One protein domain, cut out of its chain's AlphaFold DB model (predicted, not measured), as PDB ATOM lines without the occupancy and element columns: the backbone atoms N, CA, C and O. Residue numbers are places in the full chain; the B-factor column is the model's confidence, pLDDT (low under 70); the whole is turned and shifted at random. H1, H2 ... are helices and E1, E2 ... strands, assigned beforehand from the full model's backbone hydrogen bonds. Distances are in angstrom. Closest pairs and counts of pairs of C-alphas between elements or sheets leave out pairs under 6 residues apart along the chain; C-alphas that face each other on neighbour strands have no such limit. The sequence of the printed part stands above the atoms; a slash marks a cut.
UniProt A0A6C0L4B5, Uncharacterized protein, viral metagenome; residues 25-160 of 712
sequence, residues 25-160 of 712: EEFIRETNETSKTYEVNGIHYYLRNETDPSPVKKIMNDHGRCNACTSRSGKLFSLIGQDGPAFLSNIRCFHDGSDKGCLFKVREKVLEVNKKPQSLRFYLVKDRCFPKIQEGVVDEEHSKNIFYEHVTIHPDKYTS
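Overview. This is residues 25 to 160 of the 712 residues of an uncharacterized protein of viral metagenome (UniProt A0A6C0L4B5). Picture three helices, H2 packed between H3 and H4, with a small branched sheet of E1, E2, E3 and E4 at one end of them and the hairpin of E5 and E6 near the opposite end. The E1 and E2 hairpin and the loop of residues 138 to 146 make the two ends of the long axis, while a long unnamed stretch, residues 82 to 101, joins E3 to H4. The printed part has 136 residues with four named helices and six named strands, in the order H1 E1 E2 H2 H3 E3 H4 E4 E5 E6; under half of the residues are in named elements, whose class is mixed, and both sheets are antiparallel. It is compact, with a radius of gyration of the C-alphas of 15.3 A, and elongated, spanning 51 by 32 by 24 A.

Along the chain. Find C-alpha 25 at (9.628, 227.649, 8.661), where H1, residues 25 to 28, begins. Go on to E1, residues 38 to 40, and E2, residues 43 to 49, which is 19.1 A long. H2, residues 54 to 64, covers 16.1 A, and H3, residues 67 to 76, covers 14.1 A. After E3, residues 79 to 81, look for H4, residues 102 to 114, 18.5 A long from C-alpha 102 at (4.530, 241.529, 11.097). E4, residues 120 to 124, is 13.1 A long; then come E5, residues 134 to 137, and E6, residues 147 to 149, which ends at C-alpha 149 at (4.369, 225.659, 14.108).

Arrangement. Start at E2: E1 and E3 lie on one side of it and E4 on the other side. Look for N 38 and O 45 at 2.9 A between E1 and E2, N 80 and O 47 at 2.8 A between E2 and E3, and N 48 and O 121 at 2.8 A between E2 and E4. H4 only grazes this sheet, with its residues 110 to 114. H2 and H4 touch, closest at the C-alphas of His 63 and Cys 102, 5.9 A, with a shallow tilt of 10 degrees, opposite ways. H2 and H3 form a helical hairpin and touch, closest at the C-alphas of Lys 57 and Thr 70, 5.3 A; their tilt of 36 degrees is only just steep. H3 and H4 are apart. In the hairpin of E5 and E6, N 135 and O 148 are 3.0 A apart. H1 touches no helix; its closest C-alpha to E6 is that of Ile 28, 7.5 A from that of Glu 149. In H3 and H4 every O i to N i+4 pair is within hydrogen-bond range, in H2 6 of 7; H1 is too short for such a pair, and its one O i to N i+3 pair is not within range.

Size, cuts and confidence. The two C-alphas farthest apart are those of Asn 41 and Glu 141, 51.6 A. The printed part has no cut, and the link from E3 to H4, 20 residues, is long. The model's confidence is under 70 at residues 31 to 32 and 136 to 147; the mean pLDDT of the printed part is 85.8.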
ATOM      1  N   GLU A  25       9.121 228.967   8.282       82.81
ATOM      2  CA  GLU A  25       9.628 227.649   8.661       82.81
ATOM      3  C   GLU A  25      11.139 227.672   8.929       82.81
ATOM      4  O   GLU A  25      11.597 227.080   9.906       82.81
ATOM      5  N   GLU A  26      11.918 228.371   8.094       82.94
ATOM      6  CA  GLU A  26      13.367 228.538   8.293       82.94
ATOM      7  C   GLU A  26      13.660 229.291   9.591       82.94
ATOM      8  O   GLU A  26      14.484 228.851  10.388       82.94
ATOM      9  N   PHE A  27      12.934 230.382   9.838       84.31
ATOM     10  CA  PHE A  27      13.072 231.186  11.047       84.31
ATOM     11  C   PHE A  27      12.685 230.417  12.321       84.31
ATOM     12  O   PHE A  27      13.417 230.451  13.311       84.31
ATOM     13  N   ILE A  28      11.540 229.726  12.330       82.19
ATOM     14  CA  ILE A  28      11.064 229.014  13.526       82.19
ATOM     15  C   ILE A  28      11.946 227.816  13.876       82.19
ATOM     16  O   ILE A  28      12.089 227.483  15.053       82.19
ATOM     17  N   ARG A  29      12.515 227.148  12.870       80.56
ATOM     18  CA  ARG A  29      13.373 225.973  13.068       80.56
ATOM     19  C   ARG A  29      14.835 226.342  13.309       80.56
ATOM     20  O   ARG A  29      15.649 225.448  13.552       80.56
ATOM     21  N   GLU A  30      15.177 227.629  13.272       74.44
ATOM     22  CA  GLU A  30      16.528 228.091  13.553       74.44
ATOM     23  C   GLU A  30      16.852 227.944  15.042       74.44
ATOM     24  O   GLU A  30      16.386 228.690  15.899       74.44
ATOM     25  N   THR A  31      17.679 226.946  15.339       66.88
ATOM     26  CA  THR A  31      18.125 226.612  16.700       66.88
ATOM     27  C   THR A  31      19.509 227.166  17.028       66.88
ATOM     28  O   THR A  31      19.928 227.105  18.179       66.88
ATOM     29  N   ASN A  32      20.207 227.738  16.040       65.75
ATOM     30  CA  ASN A  32      21.545 228.307  16.211       65.75
ATOM     31  C   ASN A  32      21.519 229.691  16.881       65.75
ATOM     32  O   ASN A  32      22.503 230.095  17.495       65.75
ATOM     33  N   GLU A  33      20.398 230.413  16.789       71.81
ATOM     34  CA  GLU A  33      20.204 231.716  17.431       71.81
ATOM     35  C   GLU A  33      19.331 231.586  18.676       71.81
ATOM     36  O   GLU A  33      18.120 231.809  18.660       71.81
ATOM     37  N   THR A  34      19.967 231.204  19.778       82.88
ATOM     38  CA  THR A  34      19.322 231.093  21.085       82.88
ATOM     39  C   THR A  34      19.411 232.392  21.881       82.88
ATOM     40  O   THR A  34      20.425 233.091  21.851       82.88
ATOM     41  N   SER A  35      18.384 232.685  22.674       89.81
ATOM     42  CA  SER A  35      18.416 233.791  23.629       89.81
ATOM     43  C   SER A  35      19.314 233.451  24.820       89.81
ATOM     44  O   SER A  35      19.149 232.406  25.450       89.81
ATOM     45  N   LYS A  36      20.256 234.345  25.140       93.44
ATOM     46  CA  LYS A  36      21.181 234.145  26.258       93.44
ATOM     47  C   LYS A  36      20.513 234.351  27.611       93.44
ATOM     48  O   LYS A  36      20.020 235.441  27.923       93.44
ATOM     49  N   THR A  37      20.570 233.319  28.440       94.69
ATOM     50  CA  THR A  37      20.122 233.337  29.833       94.69
ATOM     51  C   THR A  37      21.153 233.996  30.746       94.69
ATOM     52  O   THR A  37      22.354 233.974  30.483       94.69
ATOM     53  N   TYR A  38      20.710 234.599  31.850       96.12
ATOM     54  CA  TYR A  38      21.620 234.934  32.948       96.12
ATOM     55  C   TYR A  38      22.036 233.650  33.666       96.12
ATOM     56  O   TYR A  38      21.207 232.755  33.823       96.12
ATOM     57  N   GLU A  39      23.285 233.579  34.127       94.31
ATOM     58  CA  GLU A  39      23.823 232.414  34.834       94.31
ATOM     59  C   GLU A  39      24.453 232.835  36.165       94.31
ATOM     60  O   GLU A  39      25.291 233.735  36.209       94.31
ATOM     61  N   VAL A  40      24.052 232.177  37.257       92.19
ATOM     62  CA  VAL A  40      24.694 232.291  38.576       92.19
ATOM     63  C   VAL A  40      24.699 230.913  39.230       92.19
ATOM     64  O   VAL A  40      23.636 230.328  39.403       92.19
ATOM     65  N   ASN A  41      25.875 230.387  39.592       88.94
ATOM     66  CA  ASN A  41      26.030 229.086  40.264       88.94
ATOM     67  C   ASN A  41      25.268 227.928  39.576       88.94
ATOM     68  O   ASN A  41      24.644 227.098  40.233       88.94
ATOM     69  N   GLY A  42      25.276 227.893  38.237       90.31
ATOM     70  CA  GLY A  42      24.559 226.880  37.452       90.31
ATOM     71  C   GLY A  42      23.029 227.030  37.442       90.31
ATOM     72  O   GLY A  42      22.330 226.095  37.044       90.31
ATOM     73  N   ILE A  43      22.501 228.177  37.887       94.88
ATOM     74  CA  ILE A  43      21.101 228.588  37.722       94.88
ATOM     75  C   ILE A  43      20.987 229.484  36.494       94.88
ATOM     76  O   ILE A  43      21.550 230.577  36.470       94.88
ATOM     77  N   HIS A  44      20.204 229.034  35.514       96.31
ATOM     78  CA  HIS A  44      19.866 229.780  34.304       96.31
ATOM     79  C   HIS A  44      18.496 230.444  34.446       96.31
ATOM     80  O   HIS A  44      17.508 229.792  34.798       96.31
ATOM     81  N   TYR A  45      18.414 231.744  34.172       96.69
ATOM     82  CA  TYR A  45      17.183 232.508  34.374       96.69
ATOM     83  C   TYR A  45      17.038 233.703  33.429       96.69
ATOM     84  O   TYR A  45      17.998 234.188  32.829       96.69
ATOM     85  N   TYR A  46      15.805 234.200  33.345       96.44
ATOM     86  CA  TYR A  46      15.456 235.477  32.731       96.44
ATOM     87  C   TYR A  46      14.936 236.455  33.782       96.44
ATOM     88  O   TYR A  46      14.486 236.069  34.864       96.44
ATOM     89  N   LEU A  47      14.956 237.741  33.442       95.44
ATOM     90  CA  LEU A  47      14.234 238.766  34.180       95.44
ATOM     91  C   LEU A  47      12.884 239.002  33.504       95.44
ATOM     92  O   LEU A  47      12.812 239.207  32.297       95.44
ATOM     93  N   ARG A  48      11.802 238.978  34.275       93.81
ATOM     94  CA  ARG A  48      10.443 239.210  33.792       93.81
ATOM     95  C   ARG A  48      10.008 240.637  34.096       93.81
ATOM     96  O   ARG A  48       9.893 241.003  35.262       93.81
ATOM     97  N   ASN A  49       9.730 241.414  33.058       93.44
ATOM     98  CA  ASN A  49       9.169 242.756  33.163       93.44
ATOM     99  C   ASN A  49       7.641 242.700  33.322       93.44
ATOM    100  O   ASN A  49       6.922 242.351  32.386       93.44
ATOM    101  N   GLU A  50       7.120 243.025  34.502       89.00
ATOM    102  CA  GLU A  50       5.672 243.029  34.733       89.00
ATOM    103  C   GLU A  50       5.036 244.271  34.109       89.00
ATOM    104  O   GLU A  50       5.086 245.370  34.659       89.00
ATOM    105  N   THR A  51       4.445 244.087  32.933       89.50
ATOM    106  CA  THR A  51       3.806 245.146  32.152       89.50
ATOM    107  C   THR A  51       2.619 244.591  31.365       89.50
ATOM    108  O   THR A  51       2.443 243.373  31.271       89.50
ATOM    109  N   ASP A  52       1.776 245.474  30.830       89.25
ATOM    110  CA  ASP A  52       0.556 245.087  30.123       89.25
ATOM    111  C   ASP A  52       0.881 244.380  28.788       89.25
ATOM    112  O   ASP A  52       1.497 244.985  27.906       89.25
ATOM    113  N   PRO A  53       0.461 243.113  28.593       92.38
ATOM    114  CA  PRO A  53       0.688 242.387  27.346       92.38
ATOM    115  C   PRO A  53      -0.208 242.847  26.187       92.38
ATOM    116  O   PRO A  53       0.020 242.425  25.050       92.38
ATOM    117  N   SER A  54      -1.252 243.647  26.439       92.31
ATOM    118  CA  SER A  54      -2.302 243.962  25.457       92.31
ATOM    119  C   SER A  54      -1.783 244.537  24.128       92.31
ATOM    120  O   SER A  54      -2.234 244.063  23.080       92.31
ATOM    121  N   PRO A  55      -0.804 245.469  24.100       90.88
ATOM    122  CA  PRO A  55      -0.266 246.000  22.846       90.88
ATOM    123  C   PRO A  55       0.428 244.931  21.992       90.88
ATOM    124  O   PRO A  55       0.226 244.877  20.782       90.88
ATOM    125  N   VAL A  56       1.209 244.050  22.621       92.50
ATOM    126  CA  VAL A  56       1.942 242.972  21.936       92.50
ATOM    127  C   VAL A  56       0.977 241.886  21.458       92.50
ATOM    128  O   VAL A  56       1.076 241.423  20.321       92.50
ATOM    129  N   LYS A  57      -0.005 241.518  22.294       93.56
ATOM    130  CA  LYS A  57      -1.066 240.569  21.933       93.56
ATOM    131  C   LYS A  57      -1.869 241.044  20.729       93.56
ATOM    132  O   LYS A  57      -2.143 240.236  19.852       93.56
ATOM    133  N   LYS A  58      -2.220 242.332  20.676       91.88
ATOM    134  CA  LYS A  58      -2.980 242.911  19.563       91.88
ATOM    135  C   LYS A  58      -2.221 242.769  18.241       91.88
ATOM    136  O   LYS A  58      -2.756 242.185  17.307       91.88
ATOM    137  N   ILE A  59      -0.955 243.197  18.201       91.12
ATOM    138  CA  ILE A  59      -0.117 243.106  16.991       91.12
ATOM    139  C   ILE A  59       0.077 241.640  16.566       91.12
ATOM    140  O   ILE A  59      -0.002 241.330  15.379       91.12
ATOM    141  N   MET A  60       0.283 240.727  17.522       90.56
ATOM    142  CA  MET A  60       0.409 239.294  17.228       90.56
ATOM    143  C   MET A  60      -0.897 238.694  16.685       90.56
ATOM    144  O   MET A  60      -0.879 237.914  15.736       90.56
ATOM    145  N   ASN A  61      -2.040 239.064  17.261       89.19
ATOM    146  CA  ASN A  61      -3.339 238.572  16.816       89.19
ATOM    147  C   ASN A  61      -3.678 239.058  15.400       89.19
ATOM    148  O   ASN A  61      -4.214 238.294  14.598       89.19
ATOM    149  N   ASP A  62      -3.310 240.295  15.071       85.44
ATOM    150  CA  ASP A  62      -3.528 240.884  13.748       85.44
ATOM    151  C   ASP A  62      -2.659 240.228  12.653       85.44
ATOM    152  O   ASP A  62      -2.998 240.312  11.473       85.44
ATOM    153  N   HIS A  63      -1.568 239.541  13.021       78.50
ATOM    154  CA  HIS A  63      -0.672 238.865  12.075       78.50
ATOM    155  C   HIS A  63      -1.280 237.595  11.461       78.50
ATOM    156  O   HIS A  63      -1.210 237.416  10.247       78.50
ATOM    157  N   GLY A  64      -1.867 236.721  12.284       74.88
ATOM    158  CA  GLY A  64      -2.335 235.404  11.832       74.88
ATOM    159  C   GLY A  64      -3.555 234.860  12.569       74.88
ATOM    160  O   GLY A  64      -3.946 233.725  12.323       74.88
ATOM    161  N   ARG A  65      -4.148 235.636  13.493       83.88
ATOM    162  CA  ARG A  65      -5.301 235.242  14.331       83.88
ATOM    163  C   ARG A  65      -5.121 233.902  15.061       83.88
ATOM    164  O   ARG A  65      -6.091 233.254  15.445       83.88
ATOM    165  N   CYS A  66      -3.871 233.490  15.275       85.81
ATOM    166  CA  CYS A  66      -3.536 232.253  15.960       85.81
ATOM    167  C   CYS A  66      -3.594 232.467  17.477       85.81
ATOM    168  O   CYS A  66      -2.768 233.178  18.057       85.81
ATOM    169  N   ASN A  67      -4.547 231.804  18.137       87.69
ATOM    170  CA  ASN A  67      -4.727 231.900  19.587       87.69
ATOM    171  C   ASN A  67      -3.484 231.452  20.373       87.69
ATOM    172  O   ASN A  67      -3.158 232.057  21.398       87.69
ATOM    173  N   ALA A  68      -2.763 230.434  19.892       89.25
ATOM    174  CA  ALA A  68      -1.539 229.953  20.529       89.25
ATOM    175  C   ALA A  68      -0.419 231.004  20.455       89.25
ATOM    176  O   ALA A  68       0.115 231.384  21.498       89.25
ATOM    177  N   CYS A  69      -0.131 231.564  19.275       89.88
ATOM    178  CA  CYS A  69       0.855 232.641  19.117       89.88
ATOM    179  C   CYS A  69       0.495 233.889  19.941       89.88
ATOM    180  O   CYS A  69       1.365 234.448  20.608       89.88
ATOM    181  N   THR A  70      -0.781 234.290  19.977       91.38
ATOM    182  CA  THR A  70      -1.266 235.416  20.801       91.38
ATOM    183  C   THR A  70      -1.133 235.141  22.305       91.38
ATOM    184  O   THR A  70      -0.771 236.022  23.088       91.38
ATOM    185  N   SER A  71      -1.401 233.910  22.745       91.25
ATOM    186  CA  SER A  71      -1.215 233.501  24.143       91.25
ATOM    187  C   SER A  71       0.265 233.498  24.531       91.25
ATOM    188  O   SER A  71       0.640 234.063  25.563       91.25
ATOM    189  N   ARG A  72       1.124 232.918  23.679       92.69
ATOM    190  CA  ARG A  72       2.576 232.855  23.880       92.69
ATOM    191  C   ARG A  72       3.205 234.238  23.880       92.69
ATOM    192  O   ARG A  72       3.951 234.533  24.808       92.69
ATOM    193  N   SER A  73       2.851 235.113  22.938       92.44
ATOM    194  CA  SER A  73       3.347 236.493  22.931       92.44
ATOM    195  C   SER A  73       2.986 237.207  24.230       92.44
ATOM    196  O   SER A  73       3.849 237.813  24.847       92.44
ATOM    197  N   GLY A  74       1.768 237.022  24.742       91.38
ATOM    198  CA  GLY A  74       1.356 237.574  26.030       91.38
ATOM    199  C   GLY A  74       2.099 237.041  27.260       91.38
ATOM    200  O   GLY A  74       2.159 237.736  28.270       91.38
ATOM    201  N   LYS A  75       2.642 235.819  27.211       91.69
ATOM    202  CA  LYS A  75       3.391 235.213  28.327       91.69
ATOM    203  C   LYS A  75       4.892 235.496  28.236       91.69
ATOM    204  O   LYS A  75       5.516 235.790  29.251       91.69
ATOM    205  N   LEU A  76       5.451 235.416  27.031       94.56
ATOM    206  CA  LEU A  76       6.892 235.351  26.786       94.56
ATOM    207  C   LEU A  76       7.529 236.712  26.479       94.56
ATOM    208  O   LEU A  76       8.712 236.888  26.746       94.56
ATOM    209  N   PHE A  77       6.765 237.698  25.990       94.25
ATOM    210  CA  PHE A  77       7.306 239.016  25.613       94.25
ATOM    211  C   PHE A  77       8.020 239.767  26.744       94.25
ATOM    212  O   PHE A  77       8.842 240.641  26.491       94.25
ATOM    213  N   SER A  78       7.654 239.468  27.990       93.94
ATOM    214  CA  SER A  78       8.174 240.140  29.180       93.94
ATOM    215  C   SER A  78       9.538 239.613  29.625       93.94
ATOM    216  O   SER A  78      10.119 240.171  30.550       93.94
ATOM    217  N   LEU A  79      10.031 238.531  29.019       95.12
ATOM    218  CA  LEU A  79      11.277 237.888  29.422       95.12
ATOM    219  C   LEU A  79      12.479 238.574  28.767       95.12
ATOM    220  O   LEU A  79      12.527 238.750  27.550       95.12
ATOM    221  N   ILE A  80      13.446 238.945  29.598       95.00
ATOM    222  CA  ILE A  80      14.666 239.669  29.248       95.00
ATOM    223  C   ILE A  80      15.863 238.796  29.643       95.00
ATOM    224  O   ILE A  80      15.986 238.396  30.804       95.00
ATOM    225  N   GLY A  81      16.716 238.489  28.667       93.06
ATOM    226  CA  GLY A  81      18.012 237.829  28.828       93.06
ATOM    227  C   GLY A  81      19.180 238.808  28.777       93.06
ATOM    228  O   GLY A  81      18.979 240.022  28.798       93.06
ATOM    229  N   GLN A  82      20.405 238.280  28.704       91.69
ATOM    230  CA  GLN A  82      21.628 239.098  28.742       91.69
ATOM    231  C   GLN A  82      21.698 240.102  27.586       91.69
ATOM    232  O   GLN A  82      22.050 241.261  27.794       91.69
ATOM    233  N   ASP A  83      21.291 239.665  26.393       89.50
ATOM    234  CA  ASP A  83      21.356 240.455  25.158       89.50
ATOM    235  C   ASP A  83      20.056 241.250  24.890       89.50
ATOM    236  O   ASP A  83      19.877 241.826  23.818       89.50
ATOM    237  N   GLY A  84      19.125 241.296  25.854       89.88
ATOM    238  CA  GLY A  84      17.836 241.985  25.728       89.88
ATOM    239  C   GLY A  84      16.629 241.038  25.714       89.88
ATOM    240  O   GLY A  84      16.692 239.944  26.277       89.88
ATOM    241  N   PRO A  85      15.478 241.451  25.145       92.44
ATOM    242  CA  PRO A  85      14.264 240.638  25.158       92.44
ATOM    243  C   PRO A  85      14.465 239.275  24.496       92.44
ATOM    244  O   PRO A  85      14.963 239.186  23.378       92.44
ATOM    245  N   ALA A  86      14.039 238.215  25.179       92.62
ATOM    246  CA  ALA A  86      14.248 236.845  24.726       92.62
ATOM    247  C   ALA A  86      13.285 236.439  23.598       92.62
ATOM    248  O   ALA A  86      13.643 235.669  22.703       92.62
ATOM    249  N   PHE A  87      12.059 236.965  23.627       92.69
ATOM    250  CA  PHE A  87      11.013 236.638  22.661       92.69
ATOM    251  C   PHE A  87      11.265 237.298  21.300       92.69
ATOM    252  O   PHE A  87      11.394 238.519  21.225       92.69
ATOM    253  N   LEU A  88      11.278 236.489  20.231       89.75
ATOM    254  CA  LEU A  88      11.600 236.905  18.855       89.75
ATOM    255  C   LEU A  88      12.988 237.557  18.718       89.75
ATOM    256  O   LEU A  88      13.199 238.394  17.843       89.75
ATOM    257  N   SER A  89      13.939 237.187  19.579       87.12
ATOM    258  CA  SER A  89      15.321 237.694  19.539       87.12
ATOM    259  C   SER A  89      16.049 237.348  18.236       87.12
ATOM    260  O   SER A  89      16.870 238.136  17.779       87.12
ATOM    261  N   ASN A  90      15.679 236.231  17.610       85.88
ATOM    262  CA  ASN A  90      16.223 235.716  16.358       85.88
ATOM    263  C   ASN A  90      15.657 236.386  15.087       85.88
ATOM    264  O   ASN A  90      16.095 236.042  13.999       85.88
ATOM    265  N   ILE A  91      14.707 237.333  15.164       87.19
ATOM    266  CA  ILE A  91      14.284 238.130  13.989       87.19
ATOM    267  C   ILE A  91      15.354 239.196  13.695       87.19
ATOM    268  O   ILE A  91      15.595 240.075  14.530       87.19
ATOM    269  N   ARG A  92      15.960 239.151  12.503       83.50
ATOM    270  CA  ARG A  92      17.084 240.013  12.093       83.50
ATOM    271  C   ARG A  92      16.650 241.150  11.179       83.50
ATOM    272  O   ARG A  92      17.050 242.294  11.388       83.50
ATOM    273  N   CYS A  93      15.791 240.860  10.205       84.62
ATOM    274  CA  CYS A  93      15.356 241.836   9.209       84.62
ATOM    275  C   CYS A  93      13.829 241.977   9.143       84.62
ATOM    276  O   CYS A  93      13.076 241.171   9.689       84.62
ATOM    277  N   PHE A  94      13.365 243.029   8.461       86.25
ATOM    278  CA  PHE A  94      11.938 243.337   8.354       86.25
ATOM    279  C   PHE A  94      11.134 242.200   7.715       86.25
ATOM    280  O   PHE A  94       9.988 242.015   8.092       86.25
ATOM    281  N   HIS A  95      11.714 241.436   6.790       85.94
ATOM    282  CA  HIS A  95      10.999 240.408   6.030       85.94
ATOM    283  C   HIS A  95      11.103 238.992   6.623       85.94
ATOM    284  O   HIS A  95      10.539 238.063   6.053       85.94
ATOM    285  N   ASP A  96      11.773 238.802   7.767       85.12
ATOM    286  CA  ASP A  96      11.890 237.474   8.385       85.12
ATOM    287  C   ASP A  96      10.524 236.908   8.797       85.12
ATOM    288  O   ASP A  96       9.752 237.529   9.538       85.12
ATOM    289  N   GLY A  97      10.234 235.702   8.309       79.38
ATOM    290  CA  GLY A  97       9.010 234.952   8.571       79.38
ATOM    291  C   GLY A  97       7.730 235.570   8.001       79.38
ATOM    292  O   GLY A  97       6.658 234.983   8.142       79.38
ATOM    293  N   SER A  98       7.798 236.752   7.379       79.19
ATOM    294  CA  SER A  98       6.659 237.401   6.729       79.19
ATOM    295  C   SER A  98       7.090 238.575   5.850       79.19
ATOM    296  O   SER A  98       7.630 239.562   6.349       79.19
ATOM    297  N   ASP A  99       6.663 238.574   4.586       75.56
ATOM    298  CA  ASP A  99       6.881 239.687   3.648       75.56
ATOM    299  C   ASP A  99       6.315 241.029   4.148       75.56
ATOM    300  O   ASP A  99       6.805 242.099   3.788       75.56
ATOM    301  N   LYS A 100       5.287 240.985   5.011       80.00
ATOM    302  CA  LYS A 100       4.614 242.165   5.592       80.00
ATOM    303  C   LYS A 100       5.310 242.714   6.847       80.00
ATOM    304  O   LYS A 100       4.835 243.701   7.428       80.00
ATOM    305  N   GLY A 101       6.376 242.051   7.299       81.75
ATOM    306  CA  GLY A 101       7.163 242.387   8.482       81.75
ATOM    307  C   GLY A 101       6.395 242.426   9.792       81.75
ATOM    308  O   GLY A 101       6.686 243.210  10.693       81.75
ATOM    309  N   CYS A 102       5.372 241.585   9.910       83.44
ATOM    310  CA  CYS A 102       4.530 241.529  11.097       83.44
ATOM    311  C   CYS A 102       5.309 241.078  12.343       83.44
ATOM    312  O   CYS A 102       5.198 241.723  13.383       83.44
ATOM    313  N   LEU A 103       6.132 240.026  12.241       87.56
ATOM    314  CA  LEU A 103       6.958 239.543  13.357       87.56
ATOM    315  C   LEU A 103       8.027 240.563  13.764       87.56
ATOM    316  O   LEU A 103       8.263 240.757  14.956       87.56
ATOM    317  N   PHE A 104       8.593 241.290  12.795       89.44
ATOM    318  CA  PHE A 104       9.498 242.405  13.059       89.44
ATOM    319  C   PHE A 104       8.813 243.516  13.869       89.44
ATOM    320  O   PHE A 104       9.342 243.938  14.893       89.44
ATOM    321  N   LYS A 105       7.584 243.914  13.505       90.62
ATOM    322  CA  LYS A 105       6.789 244.889  14.282       90.62
ATOM    323  C   LYS A 105       6.481 244.405  15.700       90.62
ATOM    324  O   LYS A 105       6.492 245.204  16.636       90.62
ATOM    325  N   VAL A 106       6.212 243.106  15.881       91.19
ATOM    326  CA  VAL A 106       6.058 242.521  17.223       91.19
ATOM    327  C   VAL A 106       7.366 242.668  17.998       91.19
ATOM    328  O   VAL A 106       7.335 243.201  19.104       91.19
ATOM    329  N   ARG A 107       8.508 242.264  17.427       91.38
ATOM    330  CA  ARG A 107       9.830 242.414  18.055       91.38
ATOM    331  C   ARG A 107      10.127 243.863  18.432       91.38
ATOM    332  O   ARG A 107      10.541 244.107  19.560       91.38
ATOM    333  N   GLU A 108       9.882 244.823  17.544       92.44
ATOM    334  CA  GLU A 108      10.074 246.246  17.847       92.44
ATOM    335  C   GLU A 108       9.209 246.697  19.021       92.44
ATOM    336  O   GLU A 108       9.702 247.376  19.922       92.44
ATOM    337  N   LYS A 109       7.947 246.254  19.082       93.25
ATOM    338  CA  LYS A 109       7.089 246.574  20.224       93.25
ATOM    339  C   LYS A 109       7.582 245.925  21.517       93.25
ATOM    340  O   LYS A 109       7.521 246.544  22.576       93.25
ATOM    341  N   VAL A 110       8.091 244.698  21.445       93.06
ATOM    342  CA  VAL A 110       8.702 244.005  22.588       93.06
ATOM    343  C   VAL A 110       9.963 244.731  23.063       93.06
ATOM    344  O   VAL A 110      10.139 244.905  24.270       93.06
ATOM    345  N   LEU A 111      10.804 245.210  22.145       92.50
ATOM    346  CA  LEU A 111      11.965 246.048  22.455       92.50
ATOM    347  C   LEU A 111      11.542 247.364  23.112       92.50
ATOM    348  O   LEU A 111      12.109 247.742  24.132       92.50
ATOM    349  N   GLU A 112      10.520 248.034  22.579       91.62
ATOM    350  CA  GLU A 112       9.984 249.287  23.120       91.62
ATOM    351  C   GLU A 112       9.494 249.113  24.566       91.62
ATOM    352  O   GLU A 112       9.890 249.870  25.455       91.62
ATOM    353  N   VAL A 113       8.682 248.083  24.818       89.81
ATOM    354  CA  VAL A 113       8.077 247.810  26.131       89.81
ATOM    355  C   VAL A 113       9.123 247.399  27.175       89.81
ATOM    356  O   VAL A 113       8.993 247.737  28.354       89.81
ATOM    357  N   ASN A 114      10.189 246.714  26.759       90.25
ATOM    358  CA  ASN A 114      11.266 246.278  27.650       90.25
ATOM    359  C   ASN A 114      12.453 247.252  27.723       90.25
ATOM    360  O   ASN A 114      13.373 247.018  28.503       90.25
ATOM    361  N   LYS A 115      12.435 248.367  26.978       86.38
ATOM    362  CA  LYS A 115      13.532 249.353  26.948       86.38
ATOM    363  C   LYS A 115      13.815 249.985  28.314       86.38
ATOM    364  O   LYS A 115      14.956 250.319  28.621       86.38
ATOM    365  N   LYS A 116      12.773 250.193  29.123       83.31
ATOM    366  CA  LYS A 116      12.857 250.727  30.493       83.31
ATOM    367  C   LYS A 116      11.922 249.929  31.406       83.31
ATOM    368  O   LYS A 116      10.780 250.347  31.608       83.31
ATOM    369  N   PRO A 117      12.366 248.774  31.927       82.62
ATOM    370  CA  PRO A 117      11.497 247.897  32.696       82.62
ATOM    371  C   PRO A 117      11.019 248.582  33.983       82.62
ATOM    372  O   PRO A 117      11.806 249.180  34.719       82.62
ATOM    373  N   GLN A 118       9.716 248.497  34.253       76.12
ATOM    374  CA  GLN A 118       9.084 249.176  35.392       76.12
ATOM    375  C   GLN A 118       9.153 248.323  36.664       76.12
ATOM    376  O   GLN A 118       9.498 248.818  37.744       76.12
ATOM    377  N   SER A 119       8.891 247.024  36.524       87.00
ATOM    378  CA  SER A 119       8.915 246.026  37.593       87.00
ATOM    379  C   SER A 119       9.609 244.777  37.072       87.00
ATOM    380  O   SER A 119       9.185 244.227  36.063       87.00
ATOM    381  N   LEU A 120      10.684 244.349  37.730       91.62
ATOM    382  CA  LEU A 120      11.441 243.160  37.343       91.62
ATOM    383  C   LEU A 120      11.224 242.061  38.376       91.62
ATOM    384  O   LEU A 120      11.309 242.317  39.577       91.62
ATOM    385  N   ARG A 121      10.996 240.839  37.898       91.75
ATOM    386  CA  ARG A 121      10.965 239.621  38.712       91.75
ATOM    387  C   ARG A 121      11.901 238.564  38.156       91.75
ATOM    388  O   ARG A 121      12.205 238.548  36.969       91.75
ATOM    389  N   PHE A 122      12.334 237.669  39.027       94.50
ATOM    390  CA  PHE A 122      13.084 236.484  38.644       94.50
ATOM    391  C   PHE A 122      12.189 235.486  37.883       94.50
ATOM    392  O   PHE A 122      11.016 235.321  38.225       94.50
ATOM    393  N   TYR A 123      12.729 234.834  36.850       94.44
ATOM    394  CA  TYR A 123      12.074 233.745  36.124       94.44
ATOM    395  C   TYR A 123      13.066 232.607  35.864       94.44
ATOM    396  O   TYR A 123      13.961 232.734  35.026       94.44
ATOM    397  N   LEU A 124      12.900 231.488  36.569       95.31
ATOM    398  CA  LEU A 124      13.766 230.316  36.447       95.31
ATOM    399  C   LEU A 124      13.551 229.587  35.111       95.31
ATOM    400  O   LEU A 124      12.428 229.202  34.781       95.31
ATOM    401  N   VAL A 125      14.634 229.338  34.371       95.00
ATOM    402  CA  VAL A 125      14.609 228.587  33.108       95.00
ATOM    403  C   VAL A 125      14.919 227.120  33.403       95.00
ATOM    404  O   VAL A 125      16.075 226.736  33.591       95.00
ATOM    405  N   LYS A 126      13.862 226.305  33.479       93.00
ATOM    406  CA  LYS A 126      13.925 224.843  33.664       93.00
ATOM    407  C   LYS A 126      13.794 224.131  32.323       93.00
ATOM    408  O   LYS A 126      13.207 224.683  31.390       93.00
ATOM    409  N   ASP A 127      14.254 222.884  32.245       86.56
ATOM    410  CA  ASP A 127      13.919 222.044  31.094       86.56
ATOM    411  C   ASP A 127      12.391 222.018  30.882       86.56
ATOM    412  O   ASP A 127      11.612 221.930  31.836       86.56
ATOM    413  N   ARG A 128      11.965 222.153  29.622       84.88
ATOM    414  CA  ARG A 128      10.551 222.202  29.193       84.88
ATOM    415  C   ARG A 128       9.711 223.351  29.776       84.88
ATOM    416  O   ARG A 128       8.484 223.273  29.727       84.88
ATOM    417  N   CYS A 129      10.313 224.433  30.287       88.12
ATOM    418  CA  CYS A 129       9.546 225.595  30.772       88.12
ATOM    419  C   CYS A 129       8.856 226.393  29.649       88.12
ATOM    420  O   CYS A 129       7.892 227.117  29.909       88.12
ATOM    421  N   PHE A 130       9.329 226.254  28.406       90.88
ATOM    422  CA  PHE A 130       8.740 226.879  27.223       90.88
ATOM    423  C   PHE A 130       7.927 225.871  26.394       90.88
ATOM    424  O   PHE A 130       8.336 224.712  26.275       90.88
ATOM    425  N   PRO A 131       6.791 226.284  25.794       88.75
ATOM    426  CA  PRO A 131       6.005 225.418  24.917       88.75
ATOM    427  C   PRO A 131       6.807 224.942  23.698       88.75
ATOM    428  O   PRO A 131       7.616 225.694  23.146       88.75
ATOM    429  N   LYS A 132       6.534 223.713  23.244       86.25
ATOM    430  CA  LYS A 132       7.113 223.150  22.013       86.25
ATOM    431  C   LYS A 132       6.663 223.946  20.784       86.25
ATOM    432  O   LYS A 132       5.559 224.480  20.773       86.25
ATOM    433  N   ILE A 133       7.480 223.994  19.733       86.06
ATOM    434  CA  ILE A 133       7.131 224.672  18.469       86.06
ATOM    435  C   ILE A 133       5.842 224.093  17.872       86.06
ATOM    436  O   ILE A 133       4.927 224.842  17.545       86.06
ATOM    437  N   GLN A 134       5.766 222.767  17.771       85.31
ATOM    438  CA  GLN A 134       4.646 222.049  17.166       85.31
ATOM    439  C   GLN A 134       3.514 221.856  18.184       85.31
ATOM    440  O   GLN A 134       3.691 221.157  19.186       85.31
ATOM    441  N   GLU A 135       2.364 222.489  17.941       75.12
ATOM    442  CA  GLU A 135       1.174 222.413  18.800       75.12
ATOM    443  C   GLU A 135      -0.118 222.492  17.958       75.12
ATOM    444  O   GLU A 135      -0.264 223.373  17.114       75.12
ATOM    445  N   GLY A 136      -1.078 221.592  18.198       68.44
ATOM    446  CA  GLY A 136      -2.328 221.490  17.422       68.44
ATOM    447  C   GLY A 136      -2.207 220.635  16.151       68.44
ATOM    448  O   GLY A 136      -1.102 220.349  15.701       68.44
ATOM    449  N   VAL A 137      -3.343 220.209  15.588       68.12
ATOM    450  CA  VAL A 137      -3.426 219.344  14.393       68.12
ATOM    451  C   VAL A 137      -4.149 220.098  13.279       68.12
ATOM    452  O   VAL A 137      -5.166 220.741  13.545       68.12
ATOM    453  N   VAL A 138      -3.619 220.041  12.057       60.41
ATOM    454  CA  VAL A 138      -4.330 220.480  10.849       60.41
ATOM    455  C   VAL A 138      -5.374 219.415  10.516       60.41
ATOM    456  O   VAL A 138      -5.012 218.287  10.184       60.41
ATOM    457  N   ASP A 139      -6.654 219.752  10.640       54.84
ATOM    458  CA  ASP A 139      -7.748 218.873  10.226       54.84
ATOM    459  C   ASP A 139      -7.938 219.033   8.710       54.84
ATOM    460  O   ASP A 139      -8.709 219.869   8.244       54.84
ATOM    461  N   GLU A 140      -7.171 218.275   7.929       50.72
ATOM    462  CA  GLU A 140      -7.471 218.051   6.516       50.72
ATOM    463  C   GLU A 140      -7.569 216.548   6.262       50.72
ATOM    464  O   GLU A 140      -6.666 215.764   6.574       50.72
ATOM    465  N   GLU A 141      -8.729 216.165   5.730       54.12
ATOM    466  CA  GLU A 141      -9.067 214.845   5.217       54.12
ATOM    467  C   GLU A 141      -7.851 214.163   4.564       54.12
ATOM    468  O   GLU A 141      -7.352 214.600   3.533       54.12
ATOM    469  N   HIS A 142      -7.456 213.019   5.130       49.75
ATOM    470  CA  HIS A 142      -6.447 212.076   4.629       49.75
ATOM    471  C   HIS A 142      -4.970 212.361   4.993       49.75
ATOM    472  O   HIS A 142      -4.139 212.799   4.202       49.75
ATOM    473  N   SER A 143      -4.573 211.781   6.132       50.56
ATOM    474  CA  SER A 143      -3.319 211.014   6.290       50.56
ATOM    475  C   SER A 143      -1.961 211.736   6.309       50.56
ATOM    476  O   SER A 143      -0.961 211.143   5.905       50.56
ATOM    477  N   LYS A 144      -1.857 212.921   6.927       52.91
ATOM    478  CA  LYS A 144      -0.611 213.362   7.593       52.91
ATOM    479  C   LYS A 144      -0.943 214.167   8.855       52.91
ATOM    480  O   LYS A 144      -1.612 215.185   8.760       52.91
ATOM    481  N   ASN A 145      -0.445 213.744  10.022       54.50
ATOM    482  CA  ASN A 145      -0.444 214.552  11.253       54.50
ATOM    483  C   ASN A 145       0.477 215.772  11.058       54.50
ATOM    484  O   ASN A 145       1.631 215.756  11.485       54.50
ATOM    485  N   ILE A 146       0.009 216.796  10.345       62.16
ATOM    486  CA  ILE A 146       0.735 218.053  10.174       62.16
ATOM    487  C   ILE A 146       0.402 218.924  11.388       62.16
ATOM    488  O   ILE A 146      -0.762 219.211  11.664       62.16
ATOM    489  N   PHE A 147       1.430 219.291  12.151       69.19
ATOM    490  CA  PHE A 147       1.305 220.151  13.324       69.19
ATOM    491  C   PHE A 147       1.498 221.615  12.925       69.19
ATOM    492  O   PHE A 147       2.376 221.916  12.116       69.19
ATOM    493  N   TYR A 148       0.734 222.530  13.527       77.44
ATOM    494  CA  TYR A 148       1.010 223.962  13.389       77.44
ATOM    495  C   TYR A 148       2.291 224.330  14.145       77.44
ATOM    496  O   TYR A 148       2.502 223.899  15.282       77.44
ATOM    497  N   GLU A 149       3.132 225.152  13.519       86.31
ATOM    498  CA  GLU A 149       4.369 225.659  14.108       86.31
ATOM    499  C   GLU A 149       4.157 227.061  14.691       86.31
ATOM    500  O   GLU A 149       3.734 227.998  14.008       86.31
ATOM    501  N   HIS A 150       4.450 227.210  15.983       88.44
ATOM    502  CA  HIS A 150       4.192 228.429  16.746       88.44
ATOM    503  C   HIS A 150       5.478 228.995  17.335       88.44
ATOM    504  O   HIS A 150       6.322 228.259  17.850       88.44
ATOM    505  N   VAL A 151       5.565 230.324  17.373       88.81
ATOM    506  CA  VAL A 151       6.691 231.052  17.972       88.81
ATOM    507  C   VAL A 151       6.897 230.683  19.448       88.81
ATOM    508  O   VAL A 151       5.936 230.505  20.202       88.81
ATOM    509  N   THR A 152       8.150 230.564  19.885       90.50
ATOM    510  CA  THR A 152       8.537 230.274  21.278       90.50
ATOM    511  C   THR A 152       9.905 230.898  21.592       90.50
ATOM    512  O   THR A 152      10.443 231.635  20.768       90.50
ATOM    513  N   ILE A 153      10.442 230.668  22.792       90.75
ATOM    514  CA  ILE A 153      11.810 231.065  23.159       90.75
ATOM    515  C   ILE A 153      12.698 229.824  23.164       90.75
ATOM    516  O   ILE A 153      12.370 228.832  23.815       90.75
ATOM    517  N   HIS A 154      13.848 229.927  22.502       88.69
ATOM    518  CA  HIS A 154      14.941 228.964  22.591       88.69
ATOM    519  C   HIS A 154      16.041 229.549  23.481       88.69
ATOM    520  O   HIS A 154      16.815 230.374  23.002       88.69
ATOM    521  N   PRO A 155      16.079 229.221  24.785       90.94
ATOM    522  CA  PRO A 155      17.187 229.626  25.638       90.94
ATOM    523  C   PRO A 155      18.465 228.887  25.231       90.94
ATOM    524  O   PRO A 155      18.409 227.752  24.760       90.94
ATOM    525  N   ASP A 156      19.609 229.526  25.440       91.44
ATOM    526  CA  ASP A 156      20.928 228.944  25.178       91.44
ATOM    527  C   ASP A 156      21.243 227.767  26.111       91.44
ATOM    528  O   ASP A 156      21.878 226.789  25.710       91.44
ATOM    529  N   LYS A 157      20.778 227.851  27.360       93.31
ATOM    530  CA  LYS A 157      20.984 226.849  28.406       93.31
ATOM    531  C   LYS A 157      19.784 226.753  29.348       93.31
ATOM    532  O   LYS A 157      18.963 227.664  29.460       93.31
ATOM    533  N   TYR A 158      19.715 225.633  30.061       93.75
ATOM    534  CA  TYR A 158      18.694 225.346  31.064       93.75
ATOM    535  C   TYR A 158      19.339 225.067  32.416       93.75
ATOM    536  O   TYR A 158      20.428 224.499  32.491       93.75
ATOM    537  N   THR A 159      18.631 225.399  33.494       94.75
ATOM    538  CA  THR A 159      19.009 224.949  34.837       94.75
ATOM    539  C   THR A 159      18.868 223.432  34.903       94.75
ATOM    540  O   THR A 159      17.815 222.895  34.544       94.75
ATOM    541  N   SER A 160      19.907 222.737  35.376       92.94
ATOM    542  CA  SER A 160      19.879 221.279  35.522       92.94
ATOM    543  C   SER A 160      18.728 220.828  36.433       92.94
ATOM    544  O   SER A 160      18.252 221.581  37.291       92.94
TER     545      SER A 160